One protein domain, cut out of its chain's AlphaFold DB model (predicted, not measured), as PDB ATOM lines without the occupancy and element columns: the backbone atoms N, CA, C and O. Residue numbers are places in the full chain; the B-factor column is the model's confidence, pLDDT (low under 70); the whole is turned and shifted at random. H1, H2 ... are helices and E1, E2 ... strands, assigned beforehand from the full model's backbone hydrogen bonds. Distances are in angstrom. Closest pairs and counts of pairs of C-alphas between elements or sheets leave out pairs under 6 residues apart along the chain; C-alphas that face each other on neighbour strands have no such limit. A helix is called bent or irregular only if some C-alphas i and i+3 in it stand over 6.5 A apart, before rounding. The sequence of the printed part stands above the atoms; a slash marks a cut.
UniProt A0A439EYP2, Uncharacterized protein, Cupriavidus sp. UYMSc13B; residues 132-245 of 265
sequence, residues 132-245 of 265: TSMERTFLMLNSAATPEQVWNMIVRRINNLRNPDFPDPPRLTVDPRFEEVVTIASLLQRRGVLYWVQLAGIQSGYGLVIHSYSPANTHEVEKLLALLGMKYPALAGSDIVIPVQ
ATOM      1  N   THR A 132     -32.684  45.750 -25.295       64.62
ATOM      2  CA  THR A 132     -31.984  44.555 -25.754       64.62
ATOM      3  C   THR A 132     -30.577  44.961 -26.178       64.62
ATOM      4  O   THR A 132     -30.396  45.911 -26.944       64.62
ATOM      5  N   SER A 133     -29.560  44.257 -25.674       75.88
ATOM      6  CA  SER A 133     -28.195  44.465 -26.156       75.88
ATOM      7  C   SER A 133     -28.108  44.071 -27.630       75.88
ATOM      8  O   SER A 133     -28.768  43.127 -28.072       75.88
ATOM      9  N   MET A 134     -27.265  44.763 -28.403       76.12
ATOM     10  CA  MET A 134     -27.123  44.470 -29.834       76.12
ATOM     11  C   MET A 134     -26.684  43.022 -30.092       76.12
ATOM     12  O   MET A 134     -27.118  42.400 -31.056       76.12
ATOM     13  N   GLU A 135     -25.880  42.460 -29.194       78.25
ATOM     14  CA  GLU A 135     -25.458  41.060 -29.235       78.25
ATOM     15  C   GLU A 135     -26.651  40.092 -29.192       78.25
ATOM     16  O   GLU A 135     -26.757  39.197 -30.033       78.25
ATOM     17  N   ARG A 136     -27.602  40.301 -28.269       79.56
ATOM     18  CA  ARG A 136     -28.821  39.478 -28.180       79.56
ATOM     19  C   ARG A 136     -29.692  39.653 -29.413       79.56
ATOM     20  O   ARG A 136     -30.219  38.670 -29.930       79.56
ATOM     21  N   THR A 137     -29.785  40.880 -29.915       80.69
ATOM     22  CA  THR A 137     -30.484  41.170 -31.166       80.69
ATOM     23  C   THR A 137     -29.867  40.385 -32.320       80.69
ATOM     24  O   THR A 137     -30.599  39.722 -33.038       80.69
ATOM     25  N   PHE A 138     -28.541  40.351 -32.478       84.75
ATOM     26  CA  PHE A 138     -27.900  39.567 -33.542       84.75
ATOM     27  C   PHE A 138     -28.087  38.064 -33.399       84.75
ATOM     28  O   PHE A 138     -28.321  37.398 -34.404       84.75
ATOM     29  N   LEU A 139     -28.052  37.525 -32.179       83.06
ATOM     30  CA  LEU A 139     -28.387  36.117 -31.957       83.06
ATOM     31  C   LEU A 139     -29.818  35.807 -32.418       83.06
ATOM     32  O   LEU A 139     -30.046  34.799 -33.085       83.06
ATOM     33  N   MET A 140     -30.773  36.696 -32.132       83.50
ATOM     34  CA  MET A 140     -32.151  36.577 -32.613       83.50
ATOM     35  C   MET A 140     -32.251  36.727 -34.135       83.50
ATOM     36  O   MET A 140     -32.899  35.910 -34.781       83.50
ATOM     37  N   LEU A 141     -31.578  37.722 -34.723       86.31
ATOM     38  CA  LEU A 141     -31.579  37.941 -36.172       86.31
ATOM     39  C   LEU A 141     -31.033  36.717 -36.904       86.31
ATOM     40  O   LEU A 141     -31.657  36.256 -37.854       86.31
ATOM     41  N   ASN A 142     -29.911  36.166 -36.440       89.25
ATOM     42  CA  ASN A 142     -29.260  35.010 -37.051       89.25
ATOM     43  C   ASN A 142     -30.060  33.704 -36.872       89.25
ATOM     44  O   ASN A 142     -29.906  32.799 -37.686       89.25
ATOM     45  N   SER A 143     -30.925  33.606 -35.853       86.19
ATOM     46  CA  SER A 143     -31.765  32.424 -35.573       86.19
ATOM     47  C   SER A 143     -33.214  32.538 -36.066       86.19
ATOM     48  O   SER A 143     -34.028  31.647 -35.813       86.19
ATOM     49  N   ALA A 144     -33.557  33.605 -36.791       86.44
ATOM     50  CA  ALA A 144     -34.911  33.823 -37.281       86.44
ATOM     51  C   ALA A 144     -35.357  32.742 -38.286       86.44
ATOM     52  O   ALA A 144     -34.693  32.488 -39.290       86.44
ATOM     53  N   ALA A 145     -36.540  32.157 -38.061       87.38
ATOM     54  CA  ALA A 145     -37.153  31.195 -38.984       87.38
ATOM     55  C   ALA A 145     -37.588  31.834 -40.321       87.38
ATOM     56  O   ALA A 145     -37.614  31.172 -41.366       87.38
ATOM     57  N   THR A 146     -37.912  33.130 -40.287       90.00
ATOM     58  CA  THR A 146     -38.331  33.955 -41.429       90.00
ATOM     59  C   THR A 146     -37.429  35.188 -41.578       90.00
ATOM     60  O   THR A 146     -37.851  36.303 -41.260       90.00
ATOM     61  N   PRO A 147     -36.173  35.028 -42.050       91.38
ATOM     62  CA  PRO A 147     -35.249  36.152 -42.186       91.38
ATOM     63  C   PRO A 147     -35.807  37.287 -43.048       91.38
ATOM     64  O   PRO A 147     -35.611  38.446 -42.707       91.38
ATOM     65  N   GLU A 148     -36.571  36.984 -44.101       92.31
ATOM     66  CA  GLU A 148     -37.146  37.977 -45.018       92.31
ATOM     67  C   GLU A 148     -38.040  38.974 -44.268       92.31
ATOM     68  O   GLU A 148     -37.927  40.187 -44.438       92.31
ATOM     69  N   GLN A 149     -38.899  38.460 -43.384       90.44
ATOM     70  CA  GLN A 149     -39.803  39.276 -42.577       90.44
ATOM     71  C   GLN A 149     -39.026  40.149 -41.591       90.44
ATOM     72  O   GLN A 149     -39.359  41.314 -41.385       90.44
ATOM     73  N   VAL A 150     -37.964  39.597 -41.010       89.81
ATOM     74  CA  VAL A 150     -37.085  40.326 -40.099       89.81
ATOM     75  C   VAL A 150     -36.370  41.463 -40.829       89.81
ATOM     76  O   VAL A 150     -36.403  42.594 -40.351       89.81
ATOM     77  N   TRP A 151     -35.798  41.203 -42.006       89.56
ATOM     78  CA  TRP A 151     -35.185  42.218 -42.866       89.56
ATOM     79  C   TRP A 151     -36.163  43.350 -43.199       89.56
ATOM     80  O   TRP A 151     -35.829  44.517 -42.992       89.56
ATOM     81  N   ASN A 152     -37.380  43.012 -43.632       90.06
ATOM     82  CA  ASN A 152     -38.417  43.995 -43.949       90.06
ATOM     83  C   ASN A 152     -38.881  44.796 -42.725       90.06
ATOM     84  O   ASN A 152     -39.212  45.968 -42.855       90.06
ATOM     85  N   MET A 153     -38.856  44.212 -41.527       86.94
ATOM     86  CA  MET A 153     -39.281  44.897 -40.305       86.94
ATOM     87  C   MET A 153     -38.209  45.831 -39.731       86.94
ATOM     88  O   MET A 153     -38.541  46.870 -39.165       86.94
ATOM     89  N   ILE A 154     -36.927  45.472 -39.828       83.19
ATOM     90  CA  ILE A 154     -35.847  46.224 -39.164       83.19
ATOM     91  C   ILE A 154     -35.126  47.191 -40.106       83.19
ATOM     92  O   ILE A 154     -34.602  48.216 -39.665       83.19
ATOM     93  N   VAL A 155     -35.063  46.880 -41.402       86.62
ATOM     94  CA  VAL A 155     -34.253  47.643 -42.351       86.62
ATOM     95  C   VAL A 155     -35.116  48.642 -43.095       86.62
ATOM     96  O   VAL A 155     -35.823  48.305 -44.035       86.62
ATOM     97  N   ARG A 156     -34.997  49.918 -42.726       85.44
ATOM     98  CA  ARG A 156     -35.695  51.010 -43.422       85.44
ATOM     99  C   ARG A 156     -35.078  51.347 -44.784       85.44
ATOM    100  O   ARG A 156     -35.773  51.762 -45.710       85.44
ATOM    101  N   ARG A 157     -33.753  51.237 -44.904       84.19
ATOM    102  CA  ARG A 157     -33.008  51.635 -46.105       84.19
ATOM    103  C   ARG A 157     -31.691  50.874 -46.202       84.19
ATOM    104  O   ARG A 157     -30.989  50.739 -45.206       84.19
ATOM    105  N   ILE A 158     -31.332  50.463 -47.415       87.00
ATOM    106  CA  ILE A 158     -30.028  49.885 -47.755       87.00
ATOM    107  C   ILE A 158     -29.421  50.753 -48.851       87.00
ATOM    108  O   ILE A 158     -29.897  50.753 -49.983       87.00
ATOM    109  N   ASN A 159     -28.379  51.523 -48.538       86.06
ATOM    110  CA  ASN A 159     -27.748  52.450 -49.484       86.06
ATOM    111  C   ASN A 159     -28.776  53.366 -50.180       86.06
ATOM    112  O   ASN A 159     -29.371  54.232 -49.540       86.06
ATOM    113  N   ASN A 160     -29.016  53.194 -51.482       83.44
ATOM    114  CA  ASN A 160     -30.009  53.969 -52.239       83.44
ATOM    115  C   ASN A 160     -31.365  53.263 -52.387       83.44
ATOM    116  O   ASN A 160     -32.297  53.871 -52.907       83.44
ATOM    117  N   LEU A 161     -31.482  52.031 -51.895       87.31
ATOM    118  CA  LEU A 161     -32.696  51.226 -51.902       87.31
ATOM    119  C   LEU A 161     -33.514  51.524 -50.650       87.31
ATOM    120  O   LEU A 161     -32.999  51.457 -49.531       87.31
ATOM    121  N   ARG A 162     -34.784  51.870 -50.838       86.12
ATOM    122  CA  ARG A 162     -35.720  52.119 -49.739       86.12
ATOM    123  C   ARG A 162     -36.623  50.919 -49.565       86.12
ATOM    124  O   ARG A 162     -37.050  50.336 -50.555       86.12
ATOM    125  N   ASN A 163     -36.921  50.614 -48.313       88.31
ATOM    126  CA  ASN A 163     -37.910  49.608 -47.998       88.31
ATOM    127  C   ASN A 163     -39.321  50.157 -48.296       88.31
ATOM    128  O   ASN A 163     -39.658  51.223 -47.765       88.31
ATOM    129  N   PRO A 164     -40.133  49.477 -49.127       86.12
ATOM    130  CA  PRO A 164     -41.505  49.893 -49.417       86.12
ATOM    131  C   PRO A 164     -42.425  49.899 -48.186       86.12
ATOM    132  O   PRO A 164     -43.347  50.713 -48.141       86.12
ATOM    133  N   ASP A 165     -42.140  49.082 -47.165       85.38
ATOM    134  CA  ASP A 165     -42.923  49.010 -45.921       85.38
ATOM    135  C   ASP A 165     -42.754  50.259 -45.034       85.38
ATOM    136  O   ASP A 165     -43.519  50.476 -44.093       85.38
ATOM    137  N   PHE A 166     -41.783  51.125 -45.352       82.38
ATOM    138  CA  PHE A 166     -41.552  52.407 -44.687       82.38
ATOM    139  C   PHE A 166     -41.773  53.584 -45.653       82.38
ATOM    140  O   PHE A 166     -40.802  54.214 -46.093       82.38
ATOM    141  N   PRO A 167     -43.033  53.915 -45.992       75.00
ATOM    142  CA  PRO A 167     -43.329  55.010 -46.906       75.00
ATOM    143  C   PRO A 167     -42.906  56.364 -46.314       75.00
ATOM    144  O   PRO A 167     -43.183  56.664 -45.155       75.00
ATOM    145  N   ASP A 168     -42.283  57.212 -47.141       69.50
ATOM    146  CA  ASP A 168     -42.001  58.622 -46.836       69.50
ATOM    147  C   ASP A 168     -42.929  59.505 -47.704       69.50
ATOM    148  O   ASP A 168     -42.616  59.780 -48.873       69.50
ATOM    149  N   PRO A 169     -44.086  59.962 -47.186       69.88
ATOM    150  CA  PRO A 169     -45.006  60.794 -47.954       69.88
ATOM    151  C   PRO A 169     -44.326  62.083 -48.459       69.88
ATOM    152  O   PRO A 169     -43.542  62.685 -47.722       69.88
ATOM    153  N   PRO A 170     -44.616  62.553 -49.691       66.12
ATOM    154  CA  PRO A 170     -45.583  62.026 -50.662       66.12
ATOM    155  C   PRO A 170     -44.977  61.046 -51.690       66.12
ATOM    156  O   PRO A 170     -45.642  60.689 -52.661       66.12
ATOM    157  N   ARG A 171     -43.706  60.644 -51.549       62.75
ATOM    158  CA  ARG A 171     -43.006  59.825 -52.553       62.75
ATOM    159  C   ARG A 171     -43.225  58.336 -52.278       62.75
ATOM    160  O   ARG A 171     -42.581  57.765 -51.409       62.75
ATOM    161  N   LEU A 172     -44.088  57.704 -53.075       65.94
ATOM    162  CA  LEU A 172     -44.397  56.266 -53.023       65.94
ATOM    163  C   LEU A 172     -43.662  55.460 -54.112       65.94
ATOM    164  O   LEU A 172     -44.204  54.515 -54.675       65.94
ATOM    165  N   THR A 173     -42.445  55.858 -54.486       68.62
ATOM    166  CA  THR A 173     -41.680  55.115 -55.499       68.62
ATOM    167  C   THR A 173     -41.133  53.828 -54.890       68.62
ATOM    168  O   THR A 173     -40.211  53.886 -54.073       68.62
ATOM    169  N   VAL A 174     -41.691  52.689 -55.300       77.31
ATOM    170  CA  VAL A 174     -41.220  51.348 -54.932       77.31
ATOM    171  C   VAL A 174     -40.081  50.948 -55.873       77.31
ATOM    172  O   VAL A 174     -40.256  50.949 -57.090       77.31
ATOM    173  N   ASP A 175     -38.907  50.644 -55.317       82.06
ATOM    174  CA  ASP A 175     -37.765  50.113 -56.072       82.06
ATOM    175  C   ASP A 175     -37.703  48.586 -55.866       82.06
ATOM    176  O   ASP A 175     -37.401  48.152 -54.748       82.06
ATOM    177  N   PRO A 176     -37.960  47.761 -56.903       87.75
ATOM    178  CA  PRO A 176     -38.018  46.301 -56.766       87.75
ATOM    179  C   PRO A 176     -36.676  45.693 -56.341       87.75
ATOM    180  O   PRO A 176     -36.625  44.599 -55.782       87.75
ATOM    181  N   ARG A 177     -35.567  46.418 -56.532       90.56
ATOM    182  CA  ARG A 177     -34.237  45.950 -56.132       90.56
ATOM    183  C   ARG A 177     -34.109  45.770 -54.622       90.56
ATOM    184  O   ARG A 177     -33.260  44.998 -54.189       90.56
ATOM    185  N   PHE A 178     -34.912  46.473 -53.815       91.31
ATOM    186  CA  PHE A 178     -34.917  46.261 -52.367       91.31
ATOM    187  C   PHE A 178     -35.391  44.844 -52.020       91.31
ATOM    188  O   PHE A 178     -34.716  44.137 -51.274       91.31
ATOM    189  N   GLU A 179     -36.498  44.402 -52.619       91.56
ATOM    190  CA  GLU A 179     -37.037  43.052 -52.421       91.56
ATOM    191  C   GLU A 179     -36.059  41.978 -52.911       91.56
ATOM    192  O   GLU A 179     -35.881  40.948 -52.256       91.56
ATOM    193  N   GLU A 180     -35.350  42.236 -54.016       93.81
ATOM    194  CA  GLU A 180     -34.289  41.344 -54.492       93.81
ATOM    195  C   GLU A 180     -33.144  41.205 -53.480       93.81
ATOM    196  O   GLU A 180     -32.682  40.089 -53.232       93.81
ATOM    197  N   VAL A 181     -32.702  42.308 -52.861       94.06
ATOM    198  CA  VAL A 181     -31.675  42.267 -51.806       94.06
ATOM    199  C   VAL A 181     -32.150  41.428 -50.627       94.06
ATOM    200  O   VAL A 181     -31.414  40.547 -50.186       94.06
ATOM    201  N   VAL A 182     -33.372  41.662 -50.145       94.19
ATOM    202  CA  VAL A 182     -33.941  40.915 -49.013       94.19
ATOM    203  C   VAL A 182     -34.045  39.428 -49.339       94.19
ATOM    204  O   VAL A 182     -33.666  38.595 -48.516       94.19
ATOM    205  N   THR A 183     -34.482  39.084 -50.551       95.19
ATOM    206  CA  THR A 183     -34.613  37.695 -51.010       95.19
ATOM    207  C   THR A 183     -33.262  36.981 -51.012       95.19
ATOM    208  O   THR A 183     -33.128  35.892 -50.452       95.19
ATOM    209  N   ILE A 184     -32.232  37.598 -51.600       94.50
ATOM    210  CA  ILE A 184     -30.899  36.990 -51.706       94.50
ATOM    211  C   ILE A 184     -30.216  36.920 -50.336       94.50
ATOM    212  O   ILE A 184     -29.657  35.881 -49.983       94.50
ATOM    213  N   ALA A 185     -30.282  37.992 -49.544       93.62
ATOM    214  CA  ALA A 185     -29.704  38.019 -48.204       93.62
ATOM    215  C   ALA A 185     -30.334  36.942 -47.308       93.62
ATOM    216  O   ALA A 185     -29.622  36.201 -46.631       93.62
ATOM    217  N   SER A 186     -31.657  36.794 -47.367       94.31
ATOM    218  CA  SER A 186     -32.380  35.785 -46.591       94.31
ATOM    219  C   SER A 186     -32.064  34.363 -47.050       94.31
ATOM    220  O   SER A 186     -31.867  33.485 -46.212       94.31
ATOM    221  N   LEU A 187     -31.922  34.131 -48.360       93.94
ATOM    222  CA  LEU A 187     -31.470  32.849 -48.902       93.94
ATOM    223  C   LEU A 187     -30.077  32.474 -48.377       93.94
ATOM    224  O   LEU A 187     -29.878  31.355 -47.903       93.94
ATOM    225  N   LEU A 188     -29.119  33.405 -48.427       92.69
ATOM    226  CA  LEU A 188     -27.761  33.177 -47.926       92.69
ATOM    227  C   LEU A 188     -27.740  32.962 -46.409       92.69
ATOM    228  O   LEU A 188     -26.987  32.122 -45.918       92.69
ATOM    229  N   GLN A 189     -28.594  33.659 -45.663       93.00
ATOM    230  CA  GLN A 189     -28.727  33.468 -44.222       93.00
ATOM    231  C   GLN A 189     -29.308  32.085 -43.884       93.00
ATOM    232  O   GLN A 189     -28.757  31.376 -43.046       93.00
ATOM    233  N   ARG A 190     -30.353  31.637 -44.597       91.88
ATOM    234  CA  ARG A 190     -30.920  30.280 -44.455       91.88
ATOM    235  C   ARG A 190     -29.903  29.183 -44.783       91.88
ATOM    236  O   ARG A 190     -29.954  28.109 -44.195       91.88
ATOM    237  N   ARG A 191     -28.980  29.452 -45.711       91.50
ATOM    238  CA  ARG A 191     -27.868  28.552 -46.064       91.50
ATOM    239  C   ARG A 191     -26.697  28.610 -45.073       91.50
ATOM    240  O   ARG A 191     -25.722  27.895 -45.275       91.50
ATOM    241  N   GLY A 192     -26.770  29.442 -44.031       89.88
ATOM    242  CA  GLY A 192     -25.691  29.602 -43.057       89.88
ATOM    243  C   GLY A 192     -24.438  30.251 -43.648       89.88
ATOM    244  O   GLY A 192     -23.324  29.927 -43.244       89.88
ATOM    245  N   VAL A 193     -24.609  31.127 -44.636       91.44
ATOM    246  CA  VAL A 193     -23.513  31.824 -45.320       91.44
ATOM    247  C   VAL A 193     -23.395  33.275 -44.851       91.44
ATOM    248  O   VAL A 193     -22.283  33.775 -44.702       91.44
ATOM    249  N   LEU A 194     -24.528  33.943 -44.621       92.19
ATOM    250  CA  LEU A 194     -24.609  35.350 -44.219       92.19
ATOM    251  C   LEU A 194     -24.993  35.469 -42.740       92.19
ATOM    252  O   LEU A 194     -25.999  34.897 -42.326       92.19
ATOM    253  N   TYR A 195     -24.243  36.268 -41.979       91.12
ATOM    254  CA  TYR A 195     -24.483  36.491 -40.553       91.12
ATOM    255  C   TYR A 195     -24.366  37.961 -40.170       91.12
ATOM    256  O   TYR A 195     -23.491  38.675 -40.656       91.12
ATOM    257  N   TRP A 196     -25.198  38.389 -39.226       89.50
ATOM    258  CA  TRP A 196     -25.014  39.640 -38.503       89.50
ATOM    259  C   TRP A 196     -23.965  39.469 -37.409       89.50
ATOM    260  O   TRP A 196     -24.071  38.552 -36.590       89.50
ATOM    261  N   VAL A 197     -22.973  40.357 -37.375       87.62
ATOM    262  CA  VAL A 197     -21.889  40.314 -36.389       87.62
ATOM    263  C   VAL A 197     -21.575  41.694 -35.822       87.62
ATOM    264  O   VAL A 197     -21.769  42.735 -36.459       87.62
ATOM    265  N   GLN A 198     -21.023  41.690 -34.613       84.69
ATOM    266  CA  GLN A 198     -20.337  42.846 -34.059       84.69
ATOM    267  C   GLN A 198     -18.875  42.818 -34.512       84.69
ATOM    268  O   GLN A 198     -18.171  41.831 -34.313       84.69
ATOM    269  N   LEU A 199     -18.428  43.906 -35.130       81.94
ATOM    270  CA  LEU A 199     -17.056  44.052 -35.594       81.94
ATOM    271  C   LEU A 199     -16.191  44.612 -34.461       81.94
ATOM    272  O   LEU A 199     -16.545  45.607 -33.818       81.94
ATOM    273  N   ALA A 200     -15.051  43.965 -34.218       74.38
ATOM    274  CA  ALA A 200     -14.071  44.360 -33.211       74.38
ATOM    275  C   ALA A 200     -12.812  44.964 -33.860       74.38
ATOM    276  O   ALA A 200     -12.449  44.625 -34.987       74.38
ATOM    277  N   GLY A 201     -12.115  45.848 -33.136       68.69
ATOM    278  CA  GLY A 201     -10.859  46.461 -33.584       68.69
ATOM    279  C   GLY A 201     -11.039  47.793 -34.323       68.69
ATOM    280  O   GLY A 201     -11.855  48.623 -33.929       68.69
ATOM    281  N   ILE A 202     -10.240  48.023 -35.374       58.31
ATOM    282  CA  ILE A 202     -10.179  49.302 -36.116       58.31
ATOM    283  C   ILE A 202     -11.500  49.601 -36.846       58.31
ATOM    284  O   ILE A 202     -11.888  50.760 -36.972       58.31
ATOM    285  N   GLN A 203     -12.227  48.564 -37.272       62.47
ATOM    286  CA  GLN A 203     -13.587  48.679 -37.802       62.47
ATOM    287  C   GLN A 203     -14.614  48.422 -36.695       62.47
ATOM    288  O   GLN A 203     -15.398  47.483 -36.774       62.47
ATOM    289  N   SER A 204     -14.580  49.219 -35.626       63.41
ATOM    290  CA  SER A 204     -15.568  49.100 -34.552       63.41
ATOM    291  C   SER A 204     -16.970  49.431 -35.073       63.41
ATOM    292  O   SER A 204     -17.185  50.447 -35.737       63.41
ATOM    293  N   GLY A 205     -17.931  48.547 -34.803       77.94
ATOM    294  CA  GLY A 205     -19.309  48.728 -35.243       77.94
ATOM    295  C   GLY A 205     -20.015  47.410 -35.518       77.94
ATOM    296  O   GLY A 205     -19.798  46.406 -34.842       77.94
ATOM    297  N   TYR A 206     -20.884  47.432 -36.517       84.50
ATOM    298  CA  TYR A 206     -21.742  46.316 -36.880       84.50
ATOM    299  C   TYR A 206     -21.548  45.983 -38.347       84.50
ATOM    300  O   TYR A 206     -21.212  46.859 -39.142       84.50
ATOM    301  N   GLY A 207     -21.748  44.726 -38.716       87.06
ATOM    302  CA  GLY A 207     -21.593  44.315 -40.099       87.06
ATOM    303  C   GLY A 207     -22.318  43.026 -40.421       87.06
ATOM    304  O   GLY A 207     -22.759  42.291 -39.538       87.06
ATOM    305  N   LEU A 208     -22.412  42.769 -41.717       88.69
ATOM    306  CA  LEU A 208     -22.764  41.471 -42.259       88.69
ATOM    307  C   LEU A 208     -21.481  40.775 -42.683       88.69
ATOM    308  O   LEU A 208     -20.646  41.377 -43.358       88.69
ATOM    309  N   VAL A 209     -21.333  39.514 -42.311       89.25
ATOM    310  CA  VAL A 209     -20.219  38.679 -42.750       89.25
ATOM    311  C   VAL A 209     -20.753  37.557 -43.617       89.25
ATOM    312  O   VAL A 209     -21.680  36.847 -43.231       89.25
ATOM    313  N   ILE A 210     -20.150  37.419 -44.791       88.44
ATOM    314  CA  ILE A 210     -20.284  36.259 -45.664       88.44
ATOM    315  C   ILE A 210     -19.063  35.391 -45.381       88.44
ATOM    316  O   ILE A 210     -17.954  35.773 -45.753       88.44
ATOM    317  N   HIS A 211     -19.253  34.274 -44.684       84.25
ATOM    318  CA  HIS A 211     -18.150  33.424 -44.235       84.25
ATOM    319  C   HIS A 211     -17.952  32.230 -45.171       84.25
ATOM    320  O   HIS A 211     -18.910  31.508 -45.446       84.25
ATOM    321  N   SER A 212     -16.712  32.025 -45.634       71.94
ATOM    322  CA  SER A 212     -16.221  30.808 -46.309       71.94
ATOM    323  C   SER A 212     -17.243  30.119 -47.230       71.94
ATOM    324  O   SER A 212     -17.514  28.920 -47.126       71.94
ATOM    325  N   TYR A 213     -17.852  30.892 -48.134       77.38
ATOM    326  CA  TYR A 213     -18.958  30.397 -48.947       77.38
ATOM    327  C   TYR A 213     -18.477  29.433 -50.040       77.38
ATOM    328  O   TYR A 213     -17.470  29.658 -50.715       77.38
ATOM    329  N   SER A 214     -19.238  28.349 -50.219       79.88
ATOM    330  CA  SER A 214     -19.039  27.368 -51.293       79.88
ATOM    331  C   SER A 214     -19.210  28.011 -52.680       79.88
ATOM    332  O   SER A 214     -20.068  28.891 -52.817       79.88
ATOM    333  N   PRO A 215     -18.512  27.518 -53.729       81.56
ATOM    334  CA  PRO A 215     -18.720  27.944 -55.116       81.56
ATOM    335  C   PRO A 215     -20.183  27.901 -55.586       81.56
ATOM    336  O   PRO A 215     -20.563  28.624 -56.502       81.56
ATOM    337  N   ALA A 216     -21.023  27.081 -54.946       85.50
ATOM    338  CA  ALA A 216     -22.454  27.004 -55.231       85.50
ATOM    339  C   ALA A 216     -23.233  28.293 -54.905       85.50
ATOM    340  O   ALA A 216     -24.327  28.466 -55.424       85.50
ATOM    341  N   ASN A 217     -22.697  29.171 -54.049       88.62
ATOM    342  CA  ASN A 217     -23.333  30.434 -53.654       88.62
ATOM    343  C   ASN A 217     -22.695  31.663 -54.321       88.62
ATOM    344  O   ASN A 217     -23.076  32.790 -54.004       88.62
ATOM    345  N   THR A 218     -21.696  31.480 -55.194       87.69
ATOM    346  CA  THR A 218     -20.949  32.599 -55.789       87.69
ATOM    347  C   THR A 218     -21.864  33.535 -56.567       87.69
ATOM    348  O   THR A 218     -21.750  34.748 -56.425       87.69
ATOM    349  N   HIS A 219     -22.819  32.991 -57.323       90.12
ATOM    350  CA  HIS A 219     -23.746  33.798 -58.112       90.12
ATOM    351  C   HIS A 219     -24.611  34.713 -57.229       90.12
ATOM    352  O   HIS A 219     -24.763  35.902 -57.506       90.12
ATOM    353  N   GLU A 220     -25.153  34.175 -56.138       91.75
ATOM    354  CA  GLU A 220     -25.974  34.912 -55.183       91.75
ATOM    355  C   GLU A 220     -25.158  35.957 -54.420       91.75
ATOM    356  O   GLU A 220     -25.628  37.079 -54.229       91.75
ATOM    357  N   VAL A 221     -23.923  35.625 -54.032       90.75
ATOM    358  CA  VAL A 221     -23.004  36.569 -53.384       90.75
ATOM    359  C   VAL A 221     -22.652  37.716 -54.332       90.75
ATOM    360  O   VAL A 221     -22.799  38.875 -53.956       90.75
ATOM    361  N   GLU A 222     -22.263  37.430 -55.576       90.00
ATOM    362  CA  GLU A 222     -21.967  38.455 -56.586       90.00
ATOM    363  C   GLU A 222     -23.171  39.357 -56.851       90.00
ATOM    364  O   GLU A 222     -23.040  40.584 -56.872       90.00
ATOM    365  N   LYS A 223     -24.362  38.763 -57.001       91.25
ATOM    366  CA  LYS A 223     -25.596  39.516 -57.224       91.25
ATOM    367  C   LYS A 223     -25.925  40.412 -56.028       91.25
ATOM    368  O   LYS A 223     -26.259  41.581 -56.230       91.25
ATOM    369  N   LEU A 224     -25.789  39.914 -54.796       91.56
ATOM    370  CA  LEU A 224     -25.980  40.717 -53.587       91.56
ATOM    371  C   LEU A 224     -24.996  41.891 -53.540       91.56
ATOM    372  O   LEU A 224     -25.410  43.031 -53.344       91.56
ATOM    373  N   LEU A 225     -23.704  41.642 -53.768       89.81
ATOM    374  CA  LEU A 225     -22.679  42.689 -53.767       89.81
ATOM    375  C   LEU A 225     -22.948  43.749 -54.845       89.81
ATOM    376  O   LEU A 225     -22.852  44.945 -54.560       89.81
ATOM    377  N   ALA A 226     -23.360  43.331 -56.045       90.44
ATOM    378  CA  ALA A 226     -23.731  44.231 -57.131       90.44
ATOM    379  C   ALA A 226     -24.947  45.104 -56.774       90.44
ATOM    380  O   ALA A 226     -24.914  46.317 -56.995       90.44
ATOM    381  N   LEU A 227     -25.989  44.523 -56.167       90.44
ATOM    382  CA  LEU A 227     -27.167  45.265 -55.694       90.44
ATOM    383  C   LEU A 227     -26.819  46.262 -54.581       90.44
ATOM    384  O   LEU A 227     -27.384  47.355 -54.525       90.44
ATOM    385  N   LEU A 228     -25.851  45.919 -53.731       88.50
ATOM    386  CA  LEU A 228     -25.312  46.812 -52.708       88.50
ATOM    387  C   LEU A 228     -24.361  47.880 -53.281       88.50
ATOM    388  O   LEU A 228     -23.956  48.783 -52.549       88.50
ATOM    389  N   GLY A 229     -24.035  47.831 -54.576       85.88
ATOM    390  CA  GLY A 229     -23.138  48.779 -55.242       85.88
ATOM    391  C   GLY A 229     -21.655  48.546 -54.943       85.88
ATOM    392  O   GLY A 229     -20.837  49.446 -55.133       85.88
ATOM    393  N   MET A 230     -21.296  47.356 -54.462       83.75
ATOM    394  CA  MET A 230     -19.930  46.988 -54.117       83.75
ATOM    395  C   MET A 230     -19.235  46.288 -55.286       83.75
ATOM    396  O   MET A 230     -19.751  45.330 -55.855       83.75
ATOM    397  N   LYS A 231     -18.026  46.748 -55.621       71.12
ATOM    398  CA  LYS A 231     -17.142  46.119 -56.613       71.12
ATOM    399  C   LYS A 231     -16.088  45.278 -55.895       71.12
ATOM    400  O   LYS A 231     -14.921  45.657 -55.858       71.12
ATOM    401  N   TYR A 232     -16.510  44.184 -55.268       66.44
ATOM    402  CA  TYR A 232     -15.597  43.220 -54.650       66.44
ATOM    403  C   TYR A 232     -15.453  41.994 -55.555       66.44
ATOM    404  O   TYR A 232     -16.477  41.476 -56.004       66.44
ATOM    405  N   PRO A 233     -14.228  41.510 -55.834       63.28
ATOM    406  CA  PRO A 233     -14.064  40.214 -56.472       63.28
ATOM    407  C   PRO A 233     -14.557  39.137 -55.499       63.28
ATOM    408  O   PRO A 233     -13.982  38.949 -54.427       63.28
ATOM    409  N   ALA A 234     -15.647  38.459 -55.856       61.69
ATOM    410  CA  ALA A 234     -16.185  37.344 -55.094       61.69
ATOM    411  C   ALA A 234     -15.270  36.122 -55.285       61.69
ATOM    412  O   ALA A 234     -15.474  35.280 -56.155       61.69
ATOM    413  N   LEU A 235     -14.202  36.047 -54.492       62.31
ATOM    414  CA  LEU A 235     -13.355  34.861 -54.433       62.31
ATOM    415  C   LEU A 235     -14.015  33.848 -53.490       62.31
ATOM    416  O   LEU A 235     -14.190  34.119 -52.298       62.31
ATOM    417  N   ALA A 236     -14.418  32.695 -54.031       60.94
ATOM    418  CA  ALA A 236     -15.004  31.617 -53.238       60.94
ATOM    419  C   ALA A 236     -14.035  31.194 -52.120       60.94
ATOM    420  O   ALA A 236     -12.835  31.047 -52.353       60.94
ATOM    421  N   GLY A 237     -14.555  31.023 -50.902       62.38
ATOM    422  CA  GLY A 237     -13.756  30.696 -49.717       62.38
ATOM    423  C   GLY A 237     -13.100  31.882 -48.993       62.38
ATOM    424  O   GLY A 237     -12.484  31.659 -47.957       62.38
ATOM    425  N   SER A 238     -13.235  33.125 -49.476       69.94
ATOM    426  CA  SER A 238     -12.831  34.315 -48.707       69.94
ATOM    427  C   SER A 238     -13.983  34.880 -47.877       69.94
ATOM    428  O   SER A 238     -15.130  34.896 -48.332       69.94
ATOM    429  N   ASP A 239     -13.659  35.383 -46.688       80.94
ATOM    430  CA  ASP A 239     -14.614  36.097 -45.849       80.94
ATOM    431  C   ASP A 239     -14.812  37.526 -46.362       80.94
ATOM    432  O   ASP A 239     -13.852  38.278 -46.551       80.94
ATOM    433  N   ILE A 240     -16.071  37.911 -46.566       84.81
ATOM    434  CA  ILE A 240     -16.440  39.264 -46.989       84.81
ATOM    435  C   ILE A 240     -17.166  39.941 -45.836       84.81
ATOM    436  O   ILE A 240     -18.218  39.482 -45.394       84.81
ATOM    437  N   VAL A 241     -16.605  41.054 -45.365       85.62
ATOM    438  CA  VAL A 241     -17.182  41.867 -44.291       85.62
ATOM    439  C   VAL A 241     -17.807  43.119 -44.895       85.62
ATOM    440  O   VAL A 241     -17.126  43.930 -45.522       85.62
ATOM    441  N   ILE A 242     -19.109  43.285 -44.685       85.88
ATOM    442  CA  ILE A 242     -19.899  44.425 -45.143       85.88
ATOM    443  C   ILE A 242     -20.244  45.274 -43.913       85.88
ATOM    444  O   ILE A 242     -21.091  44.864 -43.114       85.88
ATOM    445  N   PRO A 243     -19.612  46.443 -43.714       81.81
ATOM    446  CA  PRO A 243     -19.912  47.292 -42.569       81.81
ATOM    447  C   PRO A 243     -21.319  47.892 -42.685       81.81
ATOM    448  O   PRO A 243     -21.738  48.347 -43.751       81.81
ATOM    449  N   VAL A 244     -22.039  47.931 -41.567       82.44
ATOM    450  CA  VAL A 244     -23.390  48.484 -41.439       82.44
ATOM    451  C   VAL A 244     -23.375  49.611 -40.413       82.44
ATOM    452  O   VAL A 244     -22.827  49.489 -39.318       82.44
ATOM    453  N   GLN A 245     -24.016  50.724 -40.761       75.56
ATOM    454  CA  GLN A 245     -24.191  51.863 -39.866       75.56
ATOM    455  C   GLN A 245     -25.653  51.968 -39.442       75.56
ATOM    456  O   GLN A 245     -26.551  52.029 -40.282       75.56
TER     457      GLN A 245
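Overview. This is residues 132 to 245 of the 265 residues of an uncharacterized protein of Cupriavidus sp. UYMSc13B (UniProt A0A439EYP2). A small, strongly twisted sheet of three strands has H1 along its edge strand E1, while H3, with H2 and H4 packed on it, meets the sheet near the start of E1. A long loop, residues 155 to 175, reaches away from this body. The 114 printed residues hold four named helices and three named strands, in the order H1 H2 H3 E1 E2 H4 E3; the sheet order is E1 - E2 - E3, antiparallel, and the class is mixed. The whole is compact, with a radius of gyration of the C-alphas of 14.3 A and spans of 44 by 34 by 31 A.

Along the chain. Find C-alpha 194 at (-24.609, 35.350, -44.219), where E1, residues 194 to 199, begins; E2 is residues 205 to 210, and E3 is residues 240 to 244, ending at C-alpha 244 at (-23.390, 48.484, -41.439). H3, residues 176 to 190, runs 21.4 A, and H4, 215 to 227, runs 19.3 A. H1 is 134 to 142, starting at (-27.123, 44.470, -29.834), and H2 is 147 to 154.

Arrangement. Look at hairpin E1 and E2: N 195 and O 209 are 2.9 A apart. Between E2 and E3, N 208 and O 242 are 2.8 A apart. H1 lies over E1 at a height over the sheet of 7.8 A, on a local plane of only just enough C-alphas, 6; C-alphas 138 and 196 are the closest, 5.7 A. H3 and the sheet make two layers, a helix on one face; C-alphas 188 and 194 come closest, 5.3 A. H3 touches H2, closest at C-alphas 186 and 147, 5.3 A, at a steep tilt of 55 degrees, opposite ways. H3 touches H4, closest at C-alphas 181 and 224, 6.2 A, at a shallow tilt of 32 degrees, only just short of steep, opposite ways. H4 is irregular, C-alphas 216 and 219 being 7.5 A apart, and only grazes the sheet with residues 221 to 225. Every O i to N i+4 pair is within hydrogen-bond range in H1, H2 and H3, and 7 of 9 in H4.

Size, cuts and confidence. The C-alphas of Pro 170 and Gly 237, the two farthest apart, are 44.7 A apart. The printed part has no cut; the links H2 to H3 and H4 to E3 are long. Look for pLDDT under 70 at residues 132, 168 to 173, 201 to 204 and 232 to 238.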